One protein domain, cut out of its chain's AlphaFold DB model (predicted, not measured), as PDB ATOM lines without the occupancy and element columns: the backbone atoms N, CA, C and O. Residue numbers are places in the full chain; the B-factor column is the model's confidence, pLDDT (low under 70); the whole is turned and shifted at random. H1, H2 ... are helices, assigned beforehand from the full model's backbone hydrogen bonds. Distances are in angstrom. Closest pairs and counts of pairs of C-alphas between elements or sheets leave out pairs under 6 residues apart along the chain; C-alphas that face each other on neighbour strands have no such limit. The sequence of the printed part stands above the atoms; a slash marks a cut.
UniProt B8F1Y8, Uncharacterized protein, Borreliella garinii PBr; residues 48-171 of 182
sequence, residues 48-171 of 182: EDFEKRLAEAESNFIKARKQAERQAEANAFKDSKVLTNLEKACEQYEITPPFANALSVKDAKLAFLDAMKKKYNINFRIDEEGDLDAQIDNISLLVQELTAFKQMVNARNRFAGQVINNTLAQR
ATOM      1  N   GLU A  48     -23.286  47.161 -21.379       82.62
ATOM      2  CA  GLU A  48     -22.104  46.773 -20.615       82.62
ATOM      3  C   GLU A  48     -22.473  46.049 -19.310       82.62
ATOM      4  O   GLU A  48     -21.867  45.030 -18.977       82.62
ATOM      5  N   ASP A  49     -23.490  46.522 -18.583       84.62
ATOM      6  CA  ASP A  49     -23.956  45.867 -17.356       84.62
ATOM      7  C   ASP A  49     -24.655  44.530 -17.647       84.62
ATOM      8  O   ASP A  49     -24.539  43.588 -16.858       84.62
ATOM      9  N   PHE A  50     -25.359  44.413 -18.778       84.44
ATOM     10  CA  PHE A  50     -25.952  43.153 -19.223       84.44
ATOM     11  C   PHE A  50     -24.877  42.124 -19.585       84.44
ATOM     12  O   PHE A  50     -24.906  41.008 -19.069       84.44
ATOM     13  N   GLU A  51     -23.899  42.507 -20.410       88.56
ATOM     14  CA  GLU A  51     -22.774  41.644 -20.791       88.56
ATOM     15  C   GLU A  51     -21.970  41.208 -19.555       88.56
ATOM     16  O   GLU A  51     -21.618  40.035 -19.418       88.56
ATOM     17  N   LYS A  52     -21.767  42.113 -18.588       90.31
ATOM     18  CA  LYS A  52     -21.115  41.798 -17.312       90.31
ATOM     19  C   LYS A  52     -21.901  40.777 -16.486       90.31
ATOM     20  O   LYS A  52     -21.310  39.823 -15.983       90.31
ATOM     21  N   ARG A  53     -23.221  40.952 -16.345       88.38
ATOM     22  CA  ARG A  53     -24.085  40.004 -15.614       88.38
ATOM     23  C   ARG A  53     -24.156  38.644 -16.306       88.38
ATOM     24  O   ARG A  53     -24.179  37.624 -15.621       88.38
ATOM     25  N   LEU A  54     -24.165  38.622 -17.638       91.94
ATOM     26  CA  LEU A  54     -24.147  37.387 -18.418       91.94
ATOM     27  C   LEU A  54     -22.839  36.618 -18.196       91.94
ATOM     28  O   LEU A  54     -22.877  35.446 -17.827       91.94
ATOM     29  N   ALA A  55     -21.692  37.295 -18.304       90.88
ATOM     30  CA  ALA A  55     -20.384  36.692 -18.047       90.88
ATOM     31  C   ALA A  55     -20.243  36.179 -16.599       90.88
ATOM     32  O   ALA A  55     -19.636  35.133 -16.353       90.88
ATOM     33  N   GLU A  56     -20.821  36.882 -15.621       90.81
ATOM     34  CA  GLU A  56     -20.853  36.434 -14.226       90.81
ATOM     35  C   GLU A  56     -21.718  35.176 -14.041       90.81
ATOM     36  O   GLU A  56     -21.291  34.224 -13.379       90.81
ATOM     37  N   ALA A  57     -22.900  35.129 -14.664       91.44
ATOM     38  CA  ALA A  57     -23.778  33.961 -14.633       91.44
ATOM     39  C   ALA A  57     -23.120  32.730 -15.279       91.44
ATOM     40  O   ALA A  57     -23.128  31.647 -14.689       91.44
ATOM     41  N   GLU A  58     -22.478  32.900 -16.437       93.19
ATOM     42  CA  GLU A  58     -21.714  31.843 -17.108       93.19
ATOM     43  C   GLU A  58     -20.540  31.359 -16.246       93.19
ATOM     44  O   GLU A  58     -20.346  30.154 -16.065       93.19
ATOM     45  N   SER A  59     -19.787  32.284 -15.636       92.19
ATOM     46  CA  SER A  59     -18.690  31.940 -14.727       92.19
ATOM     47  C   SER A  59     -19.177  31.121 -13.529       92.19
ATOM     48  O   SER A  59     -18.558  30.117 -13.161       92.19
ATOM     49  N   ASN A  60     -20.303  31.511 -12.929       93.75
ATOM     50  CA  ASN A  60     -20.892  30.806 -11.795       93.75
ATOM     51  C   ASN A  60     -21.401  29.417 -12.191       93.75
ATOM     52  O   ASN A  60     -21.160  28.456 -11.459       93.75
ATOM     53  N   PHE A  61     -22.014  29.280 -13.369       94.56
ATOM     54  CA  PHE A  61     -22.428  27.984 -13.904       94.56
ATOM     55  C   PHE A  61     -21.234  27.041 -14.097       94.56
ATOM     56  O   PHE A  61     -21.261  25.899 -13.636       94.56
ATOM     57  N   ILE A  62     -20.145  27.527 -14.701       93.62
ATOM     58  CA  ILE A  62     -18.918  26.740 -14.898       93.62
ATOM     59  C   ILE A  62     -18.325  26.304 -13.552       93.62
ATOM     60  O   ILE A  62     -17.932  25.146 -13.394       93.62
ATOM     61  N   LYS A  63     -18.274  27.205 -12.563       94.31
ATOM     62  CA  LYS A  63     -17.783  26.879 -11.213       94.31
ATOM     63  C   LYS A  63     -18.650  25.818 -10.537       94.31
ATOM     64  O   LYS A  63     -18.097  24.854 -10.010       94.31
ATOM     65  N   ALA A  64     -19.976  25.962 -10.590       93.31
ATOM     66  CA  ALA A  64     -20.914  24.997 -10.019       93.31
ATOM     67  C   ALA A  64     -20.776  23.620 -10.683       93.31
ATOM     68  O   ALA A  64     -20.679  22.606  -9.991       93.31
ATOM     69  N   ARG A  65     -20.662  23.580 -12.016       95.06
ATOM     70  CA  ARG A  65     -20.440  22.338 -12.764       95.06
ATOM     71  C   ARG A  65     -19.128  21.665 -12.368       95.06
ATOM     72  O   ARG A  65     -19.124  20.484 -12.047       95.06
ATOM     73  N   LYS A  66     -18.031  22.423 -12.303       95.44
ATOM     74  CA  LYS A  66     -16.718  21.901 -11.896       95.44
ATOM     75  C   LYS A  66     -16.717  21.385 -10.454       95.44
ATOM     76  O   LYS A  66     -16.012  20.431 -10.136       95.44
ATOM     77  N   GLN A  67     -17.485  22.011  -9.564       94.44
ATOM     78  CA  GLN A  67     -17.663  21.522  -8.199       94.44
ATOM     79  C   GLN A  67     -18.458  20.210  -8.169       94.44
ATOM     80  O   GLN A  67     -18.057  19.288  -7.463       94.44
ATOM     81  N   ALA A  68     -19.533  20.102  -8.955       93.81
ATOM     82  CA  ALA A  68     -20.307  18.870  -9.082       93.81
ATOM     83  C   ALA A  68     -19.469  17.721  -9.671       93.81
ATOM     84  O   ALA A  68     -19.507  16.615  -9.142       93.81
ATOM     85  N   GLU A  69     -18.652  17.992 -10.695       92.75
ATOM     86  CA  GLU A  69     -17.707  17.026 -11.279       92.75
ATOM     87  C   GLU A  69     -16.713  16.514 -10.225       92.75
ATOM     88  O   GLU A  69     -16.620  15.309 -10.002       92.75
ATOM     89  N   ARG A  70     -16.049  17.414  -9.483       93.56
ATOM     90  CA  ARG A  70     -15.133  17.025  -8.391       93.56
ATOM     91  C   ARG A  70     -15.822  16.202  -7.304       93.56
ATOM     92  O   ARG A  70     -15.218  15.293  -6.739       93.56
ATOM     93  N   GLN A  71     -17.069  16.532  -6.973       92.62
ATOM     94  CA  GLN A  71     -17.830  15.777  -5.981       92.62
ATOM     95  C   GLN A  71     -18.173  14.374  -6.495       92.62
ATOM     96  O   GLN A  71     -18.069  13.408  -5.738       92.62
ATOM     97  N   ALA A  72     -18.548  14.252  -7.769       91.25
ATOM     98  CA  ALA A  72     -18.798  12.967  -8.407       91.25
ATOM     99  C   ALA A  72     -17.525  12.105  -8.446       91.25
ATOM    100  O   ALA A  72     -17.584  10.934  -8.085       91.25
ATOM    101  N   GLU A  73     -16.368  12.689  -8.773       91.12
ATOM    102  CA  GLU A  73     -15.065  12.009  -8.715       91.12
ATOM    103  C   GLU A  73     -14.736  11.516  -7.298       91.12
ATOM    104  O   GLU A  73     -14.339  10.366  -7.108       91.12
ATOM    105  N   ALA A  74     -14.942  12.361  -6.283       92.12
ATOM    106  CA  ALA A  74     -14.699  11.987  -4.893       92.12
ATOM    107  C   ALA A  74     -15.620  10.847  -4.425       92.12
ATOM    108  O   ALA A  74     -15.183   9.970  -3.677       92.12
ATOM    109  N   ASN A  75     -16.882  10.843  -4.862       89.31
ATOM    110  CA  ASN A  75     -17.824   9.765  -4.567       89.31
ATOM    111  C   ASN A  75     -17.426   8.473  -5.293       89.31
ATOM    112  O   ASN A  75     -17.302   7.440  -4.644       89.31
ATOM    113  N   ALA A  76     -17.101   8.543  -6.586       88.75
ATOM    114  CA  ALA A  76     -16.634   7.394  -7.360       88.75
ATOM    115  C   ALA A  76     -15.358   6.770  -6.768       88.75
ATOM    116  O   ALA A  76     -15.218   5.549  -6.731       88.75
ATOM    117  N   PHE A  77     -14.441   7.589  -6.242       90.94
ATOM    118  CA  PHE A  77     -13.252   7.094  -5.544       90.94
ATOM    119  C   PHE A  77     -13.599   6.343  -4.248       90.94
ATOM    120  O   PHE A  77     -13.026   5.289  -3.963       90.94
ATOM    121  N   LYS A  78     -14.543   6.866  -3.454       90.56
ATOM    122  CA  LYS A  78     -15.019   6.182  -2.240       90.56
ATOM    123  C   LYS A  78     -15.693   4.858  -2.586       90.56
ATOM    124  O   LYS A  78     -15.379   3.848  -1.957       90.56
ATOM    125  N   ASP A  79     -16.543   4.857  -3.604       90.88
ATOM    126  CA  ASP A  79     -17.243   3.669  -4.087       90.88
ATOM    127  C   ASP A  79     -16.252   2.612  -4.579       90.88
ATOM    128  O   ASP A  79     -16.327   1.454  -4.171       90.88
ATOM    129  N   SER A  80     -15.247   3.025  -5.358       89.44
ATOM    130  CA  SER A  80     -14.166   2.148  -5.815       89.44
ATOM    131  C   SER A  80     -13.446   1.465  -4.648       89.44
ATOM    132  O   SER A  80     -13.242   0.253  -4.675       89.44
ATOM    133  N   LYS A  81     -13.128   2.208  -3.580       91.62
ATOM    134  CA  LYS A  81     -12.489   1.640  -2.385       91.62
ATOM    135  C   LYS A  81     -13.370   0.591  -1.696       91.62
ATOM    136  O   LYS A  81     -12.852  -0.430  -1.245       91.62
ATOM    137  N   VAL A  82     -14.677   0.838  -1.597       90.69
ATOM    138  CA  VAL A  82     -15.627  -0.120  -1.005       90.69
ATOM    139  C   VAL A  82     -15.706  -1.388  -1.851       90.69
ATOM    140  O   VAL A  82     -15.628  -2.484  -1.300       90.69
ATOM    141  N   LEU A  83     -15.784  -1.252  -3.174       90.62
ATOM    142  CA  LEU A  83     -15.811  -2.392  -4.091       90.62
ATOM    143  C   LEU A  83     -14.537  -3.239  -3.980       90.62
ATOM    144  O   LEU A  83     -14.639  -4.450  -3.820       90.62
ATOM    145  N   THR A  84     -13.352  -2.625  -3.928       91.00
ATOM    146  CA  THR A  84     -12.095  -3.365  -3.712       91.00
ATOM    147  C   THR A  84     -12.076  -4.118  -2.379       91.00
ATOM    148  O   THR A  84     -11.534  -5.219  -2.283       91.00
ATOM    149  N   ASN A  85     -12.652  -3.543  -1.319       91.38
ATOM    150  CA  ASN A  85     -12.758  -4.239  -0.037       91.38
ATOM    151  C   ASN A  85     -13.721  -5.432  -0.121       91.38
ATOM    152  O   ASN A  85     -13.413  -6.492   0.422       91.38
ATOM    153  N   LEU A  86     -14.847  -5.282  -0.825       91.38
ATOM    154  CA  LEU A  86     -15.787  -6.376  -1.078       91.38
ATOM    155  C   LEU A  86     -15.148  -7.492  -1.907       91.38
ATOM    156  O   LEU A  86     -15.327  -8.657  -1.569       91.38
ATOM    157  N   GLU A  87     -14.366  -7.168  -2.937       90.69
ATOM    158  CA  GLU A  87     -13.628  -8.152  -3.743       90.69
ATOM    159  C   GLU A  87     -12.658  -8.971  -2.883       90.69
ATOM    160  O   GLU A  87     -12.699 -10.200  -2.900       90.69
ATOM    161  N   LYS A  88     -11.860  -8.307  -2.039       92.12
ATOM    162  CA  LYS A  88     -10.961  -8.993  -1.093       92.12
ATOM    163  C   LYS A  88     -11.719  -9.875  -0.104       92.12
ATOM    164  O   LYS A  88     -11.279 -10.979   0.208       92.12
ATOM    165  N   ALA A  89     -12.865  -9.409   0.390       90.06
ATOM    166  CA  ALA A  89     -13.713 -10.211   1.262       90.06
ATOM    167  C   ALA A  89     -14.284 -11.432   0.518       90.06
ATOM    168  O   ALA A  89     -14.357 -12.517   1.090       90.06
ATOM    169  N   CYS A  90     -14.636 -11.293  -0.764       92.38
ATOM    170  CA  CYS A  90     -15.091 -12.417  -1.583       92.38
ATOM    171  C   CYS A  90     -14.023 -13.503  -1.705       92.38
ATOM    172  O   CYS A  90     -14.347 -14.684  -1.582       92.38
ATOM    173  N   GLU A  91     -12.760 -13.111  -1.889       90.88
ATOM    174  CA  GLU A  91     -11.624 -14.036  -1.887       90.88
ATOM    175  C   GLU A  91     -11.468 -14.725  -0.526       90.88
ATOM    176  O   GLU A  91     -11.367 -15.950  -0.463       90.88
ATOM    177  N   GLN A  92     -11.519 -13.963   0.572       90.00
ATOM    178  CA  GLN A  92     -11.376 -14.492   1.932       90.00
ATOM    179  C   GLN A  92     -12.463 -15.517   2.293       90.00
ATOM    180  O   GLN A  92     -12.176 -16.517   2.952       90.00
ATOM    181  N   TYR A  93     -13.707 -15.262   1.887       89.62
ATOM    182  CA  TYR A  93     -14.851 -16.130   2.179       89.62
ATOM    183  C   TYR A  93     -15.141 -17.148   1.067       89.62
ATOM    184  O   TYR A  93     -16.088 -17.933   1.172       89.62
ATOM    185  N   GLU A  94     -14.324 -17.171   0.010       90.00
ATOM    186  CA  GLU A  94     -14.483 -18.039  -1.160       90.00
ATOM    187  C   GLU A  94     -15.909 -18.000  -1.738       90.00
ATOM    188  O   GLU A  94     -16.546 -19.040  -1.980       90.00
ATOM    189  N   ILE A  95     -16.431 -16.787  -1.910       91.19
ATOM    190  CA  ILE A  95     -17.731 -16.525  -2.523       91.19
ATOM    191  C   ILE A  95     -17.555 -15.799  -3.851       91.19
ATOM    192  O   ILE A  95     -16.559 -15.123  -4.095       91.19
ATOM    193  N   THR A  96     -18.546 -15.931  -4.727       89.25
ATOM    194  CA  THR A  96     -18.541 -15.266  -6.035       89.25
ATOM    195  C   THR A  96     -19.896 -14.606  -6.256       89.25
ATOM    196  O   THR A  96     -20.790 -15.212  -6.854       89.25
ATOM    197  N   PRO A  97     -20.102 -13.395  -5.706       86.06
ATOM    198  CA  PRO A  97     -21.328 -12.649  -5.929       86.06
ATOM    199  C   PRO A  97     -21.451 -12.260  -7.407       86.06
ATOM    200  O   PRO A  97     -20.441 -11.965  -8.052       86.06
ATOM    201  N   PRO A  98     -22.667 -12.221  -7.972       83.94
ATOM    202  CA  PRO A  98     -22.890 -11.812  -9.354       83.94
ATOM    203  C   PRO A  98     -22.791 -10.282  -9.514       83.94
ATOM    204  O   PRO A  98     -23.759  -9.624  -9.890       83.94
ATOM    205  N   PHE A  99     -21.612  -9.704  -9.257       83.31
ATOM    206  CA  PHE A  99     -21.379  -8.256  -9.365       83.31
ATOM    207  C   PHE A  99     -21.608  -7.701 -10.777       83.31
ATOM    208  O   PHE A  99     -21.859  -6.513 -10.918       83.31
ATOM    209  N   ALA A 100     -21.603  -8.551 -11.811       74.75
ATOM    210  CA  ALA A 100     -21.933  -8.158 -13.183       74.75
ATOM    211  C   ALA A 100     -23.321  -7.498 -13.320       74.75
ATOM    212  O   ALA A 100     -23.538  -6.737 -14.258       74.75
ATOM    213  N   ASN A 101     -24.239  -7.772 -12.386       78.25
ATOM    214  CA  ASN A 101     -25.581  -7.187 -12.368       78.25
ATOM    215  C   ASN A 101     -25.713  -5.997 -11.399       78.25
ATOM    216  O   ASN A 101     -26.791  -5.415 -11.307       78.25
ATOM    217  N   ALA A 102     -24.661  -5.651 -10.650       84.50
ATOM    218  CA  ALA A 102     -24.701  -4.563  -9.682       84.50
ATOM    219  C   ALA A 102     -24.520  -3.215 -10.392       84.50
ATOM    220  O   ALA A 102     -23.497  -2.971 -11.030       84.50
ATOM    221  N   LEU A 103     -25.512  -2.330 -10.268       86.75
ATOM    222  CA  LEU A 103     -25.472  -0.979 -10.842       86.75
ATOM    223  C   LEU A 103     -24.994   0.064  -9.823       86.75
ATOM    224  O   LEU A 103     -24.694   1.201 -10.184       86.75
ATOM    225  N   SER A 104     -24.915  -0.320  -8.549       90.31
ATOM    226  CA  SER A 104     -24.506   0.536  -7.443       90.31
ATOM    227  C   SER A 104     -23.727  -0.236  -6.375       90.31
ATOM    228  O   SER A 104     -23.792  -1.465  -6.284       90.31
ATOM    229  N   VAL A 105     -23.025   0.495  -5.501       91.44
ATOM    230  CA  VAL A 105     -22.373  -0.087  -4.312       91.44
ATOM    231  C   VAL A 105     -23.389  -0.785  -3.405       91.44
ATOM    232  O   VAL A 105     -23.069  -1.809  -2.802       91.44
ATOM    233  N   LYS A 106     -24.622  -0.266  -3.323       92.81
ATOM    234  CA  LYS A 106     -25.709  -0.896  -2.567       92.81
ATOM    235  C   LYS A 106     -26.005  -2.293  -3.115       92.81
ATOM    236  O   LYS A 106     -25.997  -3.251  -2.349       92.81
ATOM    237  N   ASP A 107     -26.170  -2.420  -4.430       92.50
ATOM    238  CA  ASP A 107     -26.454  -3.708  -5.076       92.50
ATOM    239  C   ASP A 107     -25.303  -4.700  -4.883       92.50
ATOM    240  O   ASP A 107     -25.533  -5.879  -4.625       92.50
ATOM    241  N   ALA A 108     -24.056  -4.219  -4.942       93.38
ATOM    242  CA  ALA A 108     -22.888  -5.047  -4.667       93.38
ATOM    243  C   ALA A 108     -22.895  -5.582  -3.223       93.38
ATOM    244  O   ALA A 108     -22.661  -6.770  -3.003       93.38
ATOM    245  N   LYS A 109     -23.223  -4.743  -2.233       94.25
ATOM    246  CA  LYS A 109     -23.352  -5.167  -0.828       94.25
ATOM    247  C   LYS A 109     -24.464  -6.201  -0.643       94.25
ATOM    248  O   LYS A 109     -24.245  -7.213   0.019       94.25
ATOM    249  N   LEU A 110     -25.625  -5.990  -1.259       94.06
ATOM    250  CA  LEU A 110     -26.735  -6.948  -1.211       94.06
ATOM    251  C   LEU A 110     -26.345  -8.292  -1.839       94.06
ATOM    252  O   LEU A 110     -26.502  -9.338  -1.211       94.06
ATOM    253  N   ALA A 111     -25.732  -8.265  -3.025       93.44
ATOM    254  CA  ALA A 111     -25.243  -9.465  -3.696       93.44
ATOM    255  C   ALA A 111     -24.196 -10.220  -2.858       93.44
ATOM    256  O   ALA A 111     -24.194 -11.453  -2.831       93.44
ATOM    257  N   PHE A 112     -23.315  -9.498  -2.157       93.94
ATOM    258  CA  PHE A 112     -22.351 -10.081  -1.224       93.94
ATOM    259  C   PHE A 112     -23.052 -10.808  -0.070       93.94
ATOM    260  O   PHE A 112     -22.740 -11.968   0.212       93.94
ATOM    261  N   LEU A 113     -24.029 -10.159   0.571       93.06
ATOM    262  CA  LEU A 113     -24.800 -10.742   1.671       93.06
ATOM    263  C   LEU A 113     -25.563 -11.998   1.230       93.06
ATOM    264  O   LEU A 113     -25.514 -13.023   1.915       93.06
ATOM    265  N   ASP A 114     -26.193 -11.968   0.058       91.88
ATOM    266  CA  ASP A 114     -26.877 -13.132  -0.510       91.88
ATOM    267  C   ASP A 114     -25.913 -14.282  -0.834       91.88
ATOM    268  O   ASP A 114     -26.214 -15.457  -0.586       91.88
ATOM    269  N   ALA A 115     -24.721 -13.969  -1.343       92.25
ATOM    270  CA  ALA A 115     -23.696 -14.973  -1.601       92.25
ATOM    271  C   ALA A 115     -23.199 -15.626  -0.298       92.25
ATOM    272  O   ALA A 115     -23.074 -16.853  -0.242       92.25
ATOM    273  N   MET A 116     -22.995 -14.839   0.767       91.31
ATOM    274  CA  MET A 116     -22.654 -15.342   2.106       91.31
ATOM    275  C   MET A 116     -23.748 -16.264   2.651       91.31
ATOM    276  O   MET A 116     -23.467 -17.383   3.092       91.31
ATOM    277  N   LYS A 117     -25.007 -15.824   2.550       91.50
ATOM    278  CA  LYS A 117     -26.191 -16.594   2.944       91.50
ATOM    279  C   LYS A 117     -26.194 -17.978   2.298       91.50
ATOM    280  O   LYS A 117     -26.349 -18.990   2.983       91.50
ATOM    281  N   LYS A 118     -25.958 -18.024   0.984       90.75
ATOM    282  CA  LYS A 118     -25.937 -19.256   0.188       90.75
ATOM    283  C   LYS A 118     -24.736 -20.151   0.510       90.75
ATOM    284  O   LYS A 118     -24.917 -21.353   0.680       90.75
ATOM    285  N   LYS A 119     -23.522 -19.593   0.593       90.50
ATOM    286  CA  LYS A 119     -22.279 -20.354   0.828       90.50
ATOM    287  C   LYS A 119     -22.279 -21.039   2.190       90.50
ATOM    288  O   LYS A 119     -21.927 -22.214   2.285       90.50
ATOM    289  N   TYR A 120     -22.663 -20.307   3.232       87.94
ATOM    290  CA  TYR A 120     -22.600 -20.791   4.612       87.94
ATOM    291  C   TYR A 120     -23.922 -21.391   5.106       87.94
ATOM    292  O   TYR A 120     -23.979 -21.879   6.234       87.94
ATOM    293  N   ASN A 121     -24.962 -21.403   4.263       86.75
ATOM    294  CA  ASN A 121     -26.301 -21.899   4.584       86.75
ATOM    295  C   ASN A 121     -26.875 -21.271   5.870       86.75
ATOM    296  O   ASN A 121     -27.463 -21.950   6.713       86.75
ATOM    297  N   ILE A 122     -26.659 -19.964   6.039       85.12
ATOM    298  CA  ILE A 122     -27.125 -19.195   7.198       85.12
ATOM    299  C   ILE A 122     -28.442 -18.533   6.810       85.12
ATOM    300  O   ILE A 122     -28.487 -17.776   5.851       85.12
ATOM    301  N   ASN A 123     -29.519 -18.772   7.553       85.38
ATOM    302  CA  ASN A 123     -30.795 -18.101   7.307       85.38
ATOM    303  C   ASN A 123     -30.891 -16.804   8.115       85.38
ATOM    304  O   ASN A 123     -31.287 -16.822   9.276       85.38
ATOM    305  N   PHE A 124     -30.577 -15.677   7.479       86.81
ATOM    306  CA  PHE A 124     -30.847 -14.341   8.008       86.81
ATOM    307  C   PHE A 124     -31.675 -13.514   7.011       86.81
ATOM    308  O   PHE A 124     -31.772 -13.844   5.819       86.81
ATOM    309  N   ARG A 125     -32.330 -12.470   7.525       89.75
ATOM    310  CA  ARG A 125     -33.031 -11.466   6.717       89.75
ATOM    311  C   ARG A 125     -32.074 -10.308   6.467       89.75
ATOM    312  O   ARG A 125     -31.436  -9.861   7.414       89.75
ATOM    313  N   ILE A 126     -31.986  -9.872   5.218       91.38
ATOM    314  CA  ILE A 126     -31.258  -8.660   4.845       91.38
ATOM    315  C   ILE A 126     -32.243  -7.504   4.974       91.38
ATOM    316  O   ILE A 126     -33.335  -7.568   4.409       91.38
ATOM    317  N   ASP A 127     -31.876  -6.493   5.751       93.12
ATOM    318  CA  ASP A 127     -32.596  -5.226   5.782       93.12
ATOM    319  C   ASP A 127     -31.971  -4.297   4.736       93.12
ATOM    320  O   ASP A 127     -30.888  -3.751   4.945       93.12
ATOM    321  N   GLU A 128     -32.623  -4.173   3.579       92.25
ATOM    322  CA  GLU A 128     -32.120  -3.390   2.443       92.25
ATOM    323  C   GLU A 128     -32.159  -1.874   2.675       92.25
ATOM    324  O   GLU A 128     -31.496  -1.124   1.949       92.25
ATOM    325  N   GLU A 129     -32.965  -1.409   3.631       93.00
ATOM    326  CA  GLU A 129     -33.080   0.008   3.996       93.00
ATOM    327  C   GLU A 129     -32.162   0.372   5.166       93.00
ATOM    328  O   GLU A 129     -31.830   1.545   5.355       93.00
ATOM    329  N   GLY A 130     -31.728  -0.632   5.925       91.31
ATOM    330  CA  GLY A 130     -30.808  -0.485   7.039       91.31
ATOM    331  C   GLY A 130     -29.346  -0.270   6.637       91.31
ATOM    332  O   GLY A 130     -28.969  -0.132   5.470       91.31
ATOM    333  N   ASP A 131     -28.485  -0.270   7.653       93.69
ATOM    334  CA  ASP A 131     -27.039  -0.171   7.471       93.69
ATOM    335  C   ASP A 131     -26.474  -1.504   6.953       93.69
ATOM    336  O   ASP A 131     -26.325  -2.482   7.694       93.69
ATOM    337  N   LEU A 132     -26.190  -1.550   5.651       93.69
ATOM    338  CA  LEU A 132     -25.619  -2.724   4.996       93.69
ATOM    339  C   LEU A 132     -24.167  -2.989   5.413       93.69
ATOM    340  O   LEU A 132     -23.760  -4.148   5.404       93.69
ATOM    341  N   ASP A 133     -23.393  -1.964   5.786       92.81
ATOM    342  CA  ASP A 133     -22.005  -2.157   6.224       92.81
ATOM    343  C   ASP A 133     -21.975  -2.881   7.570       92.81
ATOM    344  O   ASP A 133     -21.316  -3.912   7.711       92.81
ATOM    345  N   ALA A 134     -22.797  -2.430   8.520       94.19
ATOM    346  CA  ALA A 134     -22.944  -3.103   9.808       94.19
ATOM    347  C   ALA A 134     -23.458  -4.547   9.657       94.19
ATOM    348  O   ALA A 134     -23.015  -5.452  10.368       94.19
ATOM    349  N   GLN A 135     -24.382  -4.796   8.721       94.25
ATOM    350  CA  GLN A 135     -24.850  -6.155   8.427       94.25
ATOM    351  C   GLN A 135     -23.722  -7.043   7.882       94.25
ATOM    352  O   GLN A 135     -23.569  -8.176   8.343       94.25
ATOM    353  N   ILE A 136     -22.910  -6.533   6.950       93.88
ATOM    354  CA  ILE A 136     -21.750  -7.249   6.400       93.88
ATOM    355  C   ILE A 136     -20.746  -7.598   7.501       93.88
ATOM    356  O   ILE A 136     -20.298  -8.748   7.559       93.88
ATOM    357  N   ASP A 137     -20.430  -6.656   8.387       93.75
ATOM    358  CA  ASP A 137     -19.491  -6.875   9.492       93.75
ATOM    359  C   ASP A 137     -20.007  -7.943  10.463       93.75
ATOM    360  O   ASP A 137     -19.285  -8.881  10.811       93.75
ATOM    361  N   ASN A 138     -21.286  -7.867  10.838       93.12
ATOM    362  CA  ASN A 138     -21.912  -8.837  11.737       93.12
ATOM    363  C   ASN A 138     -21.913 -10.256  11.152       93.12
ATOM    364  O   ASN A 138     -21.619 -11.227  11.850       93.12
ATOM    365  N   ILE A 139     -22.229 -10.397   9.863       91.62
ATOM    366  CA  ILE A 139     -22.261 -11.706   9.196       91.62
ATOM    367  C   ILE A 139     -20.854 -12.254   8.993       91.62
ATOM    368  O   ILE A 139     -20.628 -13.450   9.180       91.62
ATOM    369  N   SER A 140     -19.902 -11.386   8.662       91.94
ATOM    370  CA  SER A 140     -18.483 -11.729   8.591       91.94
ATOM    371  C   SER A 140     -17.985 -12.291   9.923       91.94
ATOM    372  O   SER A 140     -17.378 -13.365   9.947       91.94
ATOM    373  N   LEU A 141     -18.308 -11.625  11.036       93.31
ATOM    374  CA  LEU A 141     -17.959 -12.087  12.378       93.31
ATOM    375  C   LEU A 141     -18.608 -13.440  12.696       93.31
ATOM    376  O   LEU A 141     -17.916 -14.378  13.095       93.31
ATOM    377  N   LEU A 142     -19.911 -13.582  12.439       91.56
ATOM    378  CA  LEU A 142     -20.633 -14.837  12.654       91.56
ATOM    379  C   LEU A 142     -19.994 -16.001  11.881       91.56
ATOM    380  O   LEU A 142     -19.809 -17.093  12.419       91.56
ATOM    381  N   VAL A 143     -19.629 -15.785  10.616       91.00
ATOM    382  CA  VAL A 143     -18.973 -16.803   9.788       91.00
ATOM    383  C   VAL A 143     -17.606 -17.197  10.352       91.00
ATOM    384  O   VAL A 143     -17.268 -18.387  10.361       91.00
ATOM    385  N   GLN A 144     -16.826 -16.239  10.856       91.75
ATOM    386  CA  GLN A 144     -15.541 -16.518  11.499       91.75
ATOM    387  C   GLN A 144     -15.721 -17.363  12.768       91.75
ATOM    388  O   GLN A 144     -15.043 -18.382  12.925       91.75
ATOM    389  N   GLU A 145     -16.678 -17.008  13.626       91.88
ATOM    390  CA  GLU A 145     -16.984 -17.748  14.855       91.88
ATOM    391  C   GLU A 145     -17.459 -19.178  14.567       91.88
ATOM    392  O   GLU A 145     -16.958 -20.139  15.158       91.88
ATOM    393  N   LEU A 146     -18.368 -19.351  13.601       89.69
ATOM    394  CA  LEU A 146     -18.848 -20.672  13.181       89.69
ATOM    395  C   LEU A 146     -17.717 -21.530  12.601       89.69
ATOM    396  O   LEU A 146     -17.649 -22.739  12.855       89.69
ATOM    397  N   THR A 147     -16.803 -20.916  11.850       89.19
ATOM    398  CA  THR A 147     -15.634 -21.602  11.292       89.19
ATOM    399  C   THR A 147     -14.687 -22.063  12.400       89.19
ATOM    400  O   THR A 147     -14.285 -23.232  12.414       89.19
ATOM    401  N   ALA A 148     -14.386 -21.194  13.367       93.12
ATOM    402  CA  ALA A 148     -13.557 -21.530  14.522       93.12
ATOM    403  C   ALA A 148     -14.192 -22.647  15.366       93.12
ATOM    404  O   ALA A 148     -13.532 -23.631  15.715       93.12
ATOM    405  N   PHE A 149     -15.501 -22.560  15.620       93.75
ATOM    406  CA  PHE A 149     -16.238 -23.587  16.348       93.75
ATOM    407  C   PHE A 149     -16.169 -24.948  15.641       93.75
ATOM    408  O   PHE A 149     -15.872 -25.968  16.271       93.75
ATOM    409  N   LYS A 150     -16.360 -24.982  14.315       91.94
ATOM    410  CA  LYS A 150     -16.242 -26.213  13.519       91.94
ATOM    411  C   LYS A 150     -14.845 -26.831  13.621       91.94
ATOM    412  O   LYS A 150     -14.721 -28.050  13.760       91.94
ATOM    413  N   GLN A 151     -13.790 -26.016  13.580       93.44
ATOM    414  CA  GLN A 151     -12.413 -26.492  13.754       93.44
ATOM    415  C   GLN A 151     -12.187 -27.084  15.152       93.44
ATOM    416  O   GLN A 151     -11.629 -28.179  15.266       93.44
ATOM    417  N   MET A 152     -12.688 -26.423  16.199       96.12
ATOM    418  CA  MET A 152     -12.612 -26.910  17.578       96.12
ATOM    419  C   MET A 152     -13.324 -28.260  17.749       96.12
ATOM    420  O   MET A 152     -12.758 -29.192  18.323       96.12
ATOM    421  N   VAL A 153     -14.543 -28.404  17.217       96.00
ATOM    422  CA  VAL A 153     -15.302 -29.666  17.277       96.00
ATOM    423  C   VAL A 153     -14.571 -30.785  16.532       96.00
ATOM    424  O   VAL A 153     -14.442 -31.893  17.054       96.00
ATOM    425  N   ASN A 154     -14.019 -30.501  15.352       94.88
ATOM    426  CA  ASN A 154     -13.231 -31.477  14.599       94.88
ATOM    427  C   ASN A 154     -11.974 -31.919  15.362       94.88
ATOM    428  O   ASN A 154     -11.666 -33.113  15.395       94.88
ATOM    429  N   ALA A 155     -11.264 -30.987  16.002       95.06
ATOM    430  CA  ALA A 155     -10.106 -31.297  16.836       95.06
ATOM    431  C   ALA A 155     -10.499 -32.170  18.037       95.06
ATOM    432  O   ALA A 155      -9.862 -33.195  18.289       95.06
ATOM    433  N   ARG A 156     -11.599 -31.826  18.719       95.06
ATOM    434  CA  ARG A 156     -12.146 -32.621  19.825       95.06
ATOM    435  C   ARG A 156     -12.501 -34.042  19.384       95.06
ATOM    436  O   ARG A 156     -12.147 -34.991  20.077       95.06
ATOM    437  N   ASN A 157     -13.156 -34.205  18.235       94.75
ATOM    438  CA  ASN A 157     -13.532 -35.520  17.710       94.75
ATOM    439  C   ASN A 157     -12.303 -36.372  17.365       94.75
ATOM    440  O   ASN A 157     -12.266 -37.558  17.692       94.75
ATOM    441  N   ARG A 158     -11.265 -35.767  16.769       94.12
ATOM    442  CA  ARG A 158      -9.980 -36.446  16.520       94.12
ATOM    443  C   ARG A 158      -9.327 -36.899  17.824       94.12
ATOM    444  O   ARG A 158      -8.891 -38.043  17.915       94.12
ATOM    445  N   PHE A 159      -9.298 -36.030  18.833       94.75
ATOM    446  CA  PHE A 159      -8.733 -36.354  20.141       94.75
ATOM    447  C   PHE A 159      -9.506 -37.482  20.837       94.75
ATOM    448  O   PHE A 159      -8.904 -38.444  21.308       94.75
ATOM    449  N   ALA A 160     -10.840 -37.430  20.830       93.50
ATOM    450  CA  ALA A 160     -11.677 -38.498  21.371       93.50
ATOM    451  C   ALA A 160     -11.409 -39.845  20.674       93.50
ATOM    452  O   ALA A 160     -11.237 -40.861  21.347       93.50
ATOM    453  N   GLY A 161     -11.287 -39.848  19.341       92.50
ATOM    454  CA  GLY A 161     -10.916 -41.041  18.575       92.50
ATOM    455  C   GLY A 161      -9.547 -41.607  18.968       92.50
ATOM    456  O   GLY A 161      -9.410 -42.816  19.147       92.50
ATOM    457  N   GLN A 162      -8.544 -40.747  19.176       93.75
ATOM    458  CA  GLN A 162      -7.221 -41.168  19.658       93.75
ATOM    459  C   GLN A 162      -7.287 -41.792  21.056       93.75
ATOM    460  O   GLN A 162      -6.690 -42.843  21.281       93.75
ATOM    461  N   VAL A 163      -8.031 -41.185  21.984       93.50
ATOM    462  CA  VAL A 163      -8.205 -41.721  23.343       93.50
ATOM    463  C   VAL A 163      -8.862 -43.101  23.305       93.50
ATOM    464  O   VAL A 163      -8.378 -44.022  23.967       93.50
ATOM    465  N   ILE A 164      -9.918 -43.276  22.505       93.75
ATOM    466  CA  ILE A 164     -10.606 -44.568  22.347       93.75
ATOM    467  C   ILE A 164      -9.647 -45.624  21.786       93.75
ATOM    468  O   ILE A 164      -9.506 -46.695  22.381       93.75
ATOM    469  N   ASN A 165      -8.936 -45.313  20.699       94.25
ATOM    470  CA  ASN A 165      -7.994 -46.239  20.067       94.25
ATOM    471  C   ASN A 165      -6.855 -46.639  21.009       94.25
ATOM    472  O   ASN A 165      -6.548 -47.823  21.134       94.25
ATOM    473  N   ASN A 166      -6.268 -45.675  21.724       93.94
ATOM    474  CA  ASN A 166      -5.204 -45.944  22.691       93.94
ATOM    475  C   ASN A 166      -5.705 -46.809  23.855       93.94
ATOM    476  O   ASN A 166      -5.011 -47.727  24.288       93.94
ATOM    477  N   THR A 167      -6.927 -46.557  24.335       93.00
ATOM    478  CA  THR A 167      -7.542 -47.345  25.415       93.00
ATOM    479  C   THR A 167      -7.795 -48.787  24.978       93.00
ATOM    480  O   THR A 167      -7.476 -49.717  25.721       93.00
ATOM    481  N   LEU A 168      -8.329 -48.995  23.770       91.62
ATOM    482  CA  LEU A 168      -8.538 -50.330  23.202       91.62
ATOM    483  C   LEU A 168      -7.210 -51.066  22.996       91.62
ATOM    484  O   LEU A 168      -7.074 -52.206  23.436       91.62
ATOM    485  N   ALA A 169      -6.210 -50.408  22.406       91.44
ATOM    486  CA  ALA A 169      -4.881 -50.985  22.211       91.44
ATOM    487  C   ALA A 169      -4.237 -51.403  23.542       91.44
ATOM    488  O   ALA A 169      -3.651 -52.482  23.639       91.44
ATOM    489  N   GLN A 170      -4.394 -50.587  24.589       89.69
ATOM    490  CA  GLN A 170      -3.891 -50.910  25.920       89.69
ATOM    491  C   GLN A 170      -4.606 -52.125  26.530       89.69
ATOM    492  O   GLN A 170      -3.947 -52.970  27.135       89.69
ATOM    493  N   ARG A 171      -5.929 -52.258  26.347       89.44
ATOM    494  CA  ARG A 171      -6.682 -53.448  26.789       89.44
ATOM    495  C   ARG A 171      -6.197 -54.717  26.091       89.44
ATOM    496  O   ARG A 171      -5.824 -55.660  26.781       89.44
TER     497      ARG A 171
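This is residues 48 to 171 of the 182 residues of an uncharacterized protein of Borreliella garinii PBr (UniProt B8F1Y8). A long, thin rod: H1 and H3 run the same general course but staggered end on, and the short helix H2 packs beside the last part of H1 and the first part of H3, making a small compact body midway. From this body residues 48 to 75 of H1 stick out at one end and residues 148 to 171 of H3 at the other. The printed part has 124 residues with three named helices, in the order H1, H2, H3, and no named strand; its class is all helix. It is extended, with a radius of gyration of the C-alphas of 27.0 A and spans of 112 by 23 by 23 A.

H1 takes residues 48 to 92, beginning at C-alpha 48 at (-22.104, 46.773, -20.615), and is 66.2 A long from first to last C-alpha. H2 takes residues 105 to 120 and is 22.5 A long. H3 takes residues 132 to 171, is 58.4 A long and ends at C-alpha 171 at (-6.682, -53.448, 26.789).

H1 touches H2 with residues 79 to 90 alone, and the closest C-alphas, of Asp 79 and Val 105, are 6.4 A apart. The two run the same way at a shallow tilt of 9 degrees. H3 touches H2 with residues 132 to 143 alone; the closest C-alphas, of Leu 113 and Ile 136, are 6.6 A apart. These two also run the same way, at a shallow tilt of 17 degrees. H1 and H3 are apart. In H1, H2 and H3 every O i to N i+4 pair is within hydrogen-bond range.

The two C-alphas farthest apart, of Glu 48 and Arg 171, are 111.9 A apart. Without the stretches that stand free, the body has 72 residues and spans 35 by 26 by 19 A. Both links are long, 12 residues from H1 to H2 and 11 from H2 to H3. The printed part has no cut, and no printed residue has a pLDDT under 70.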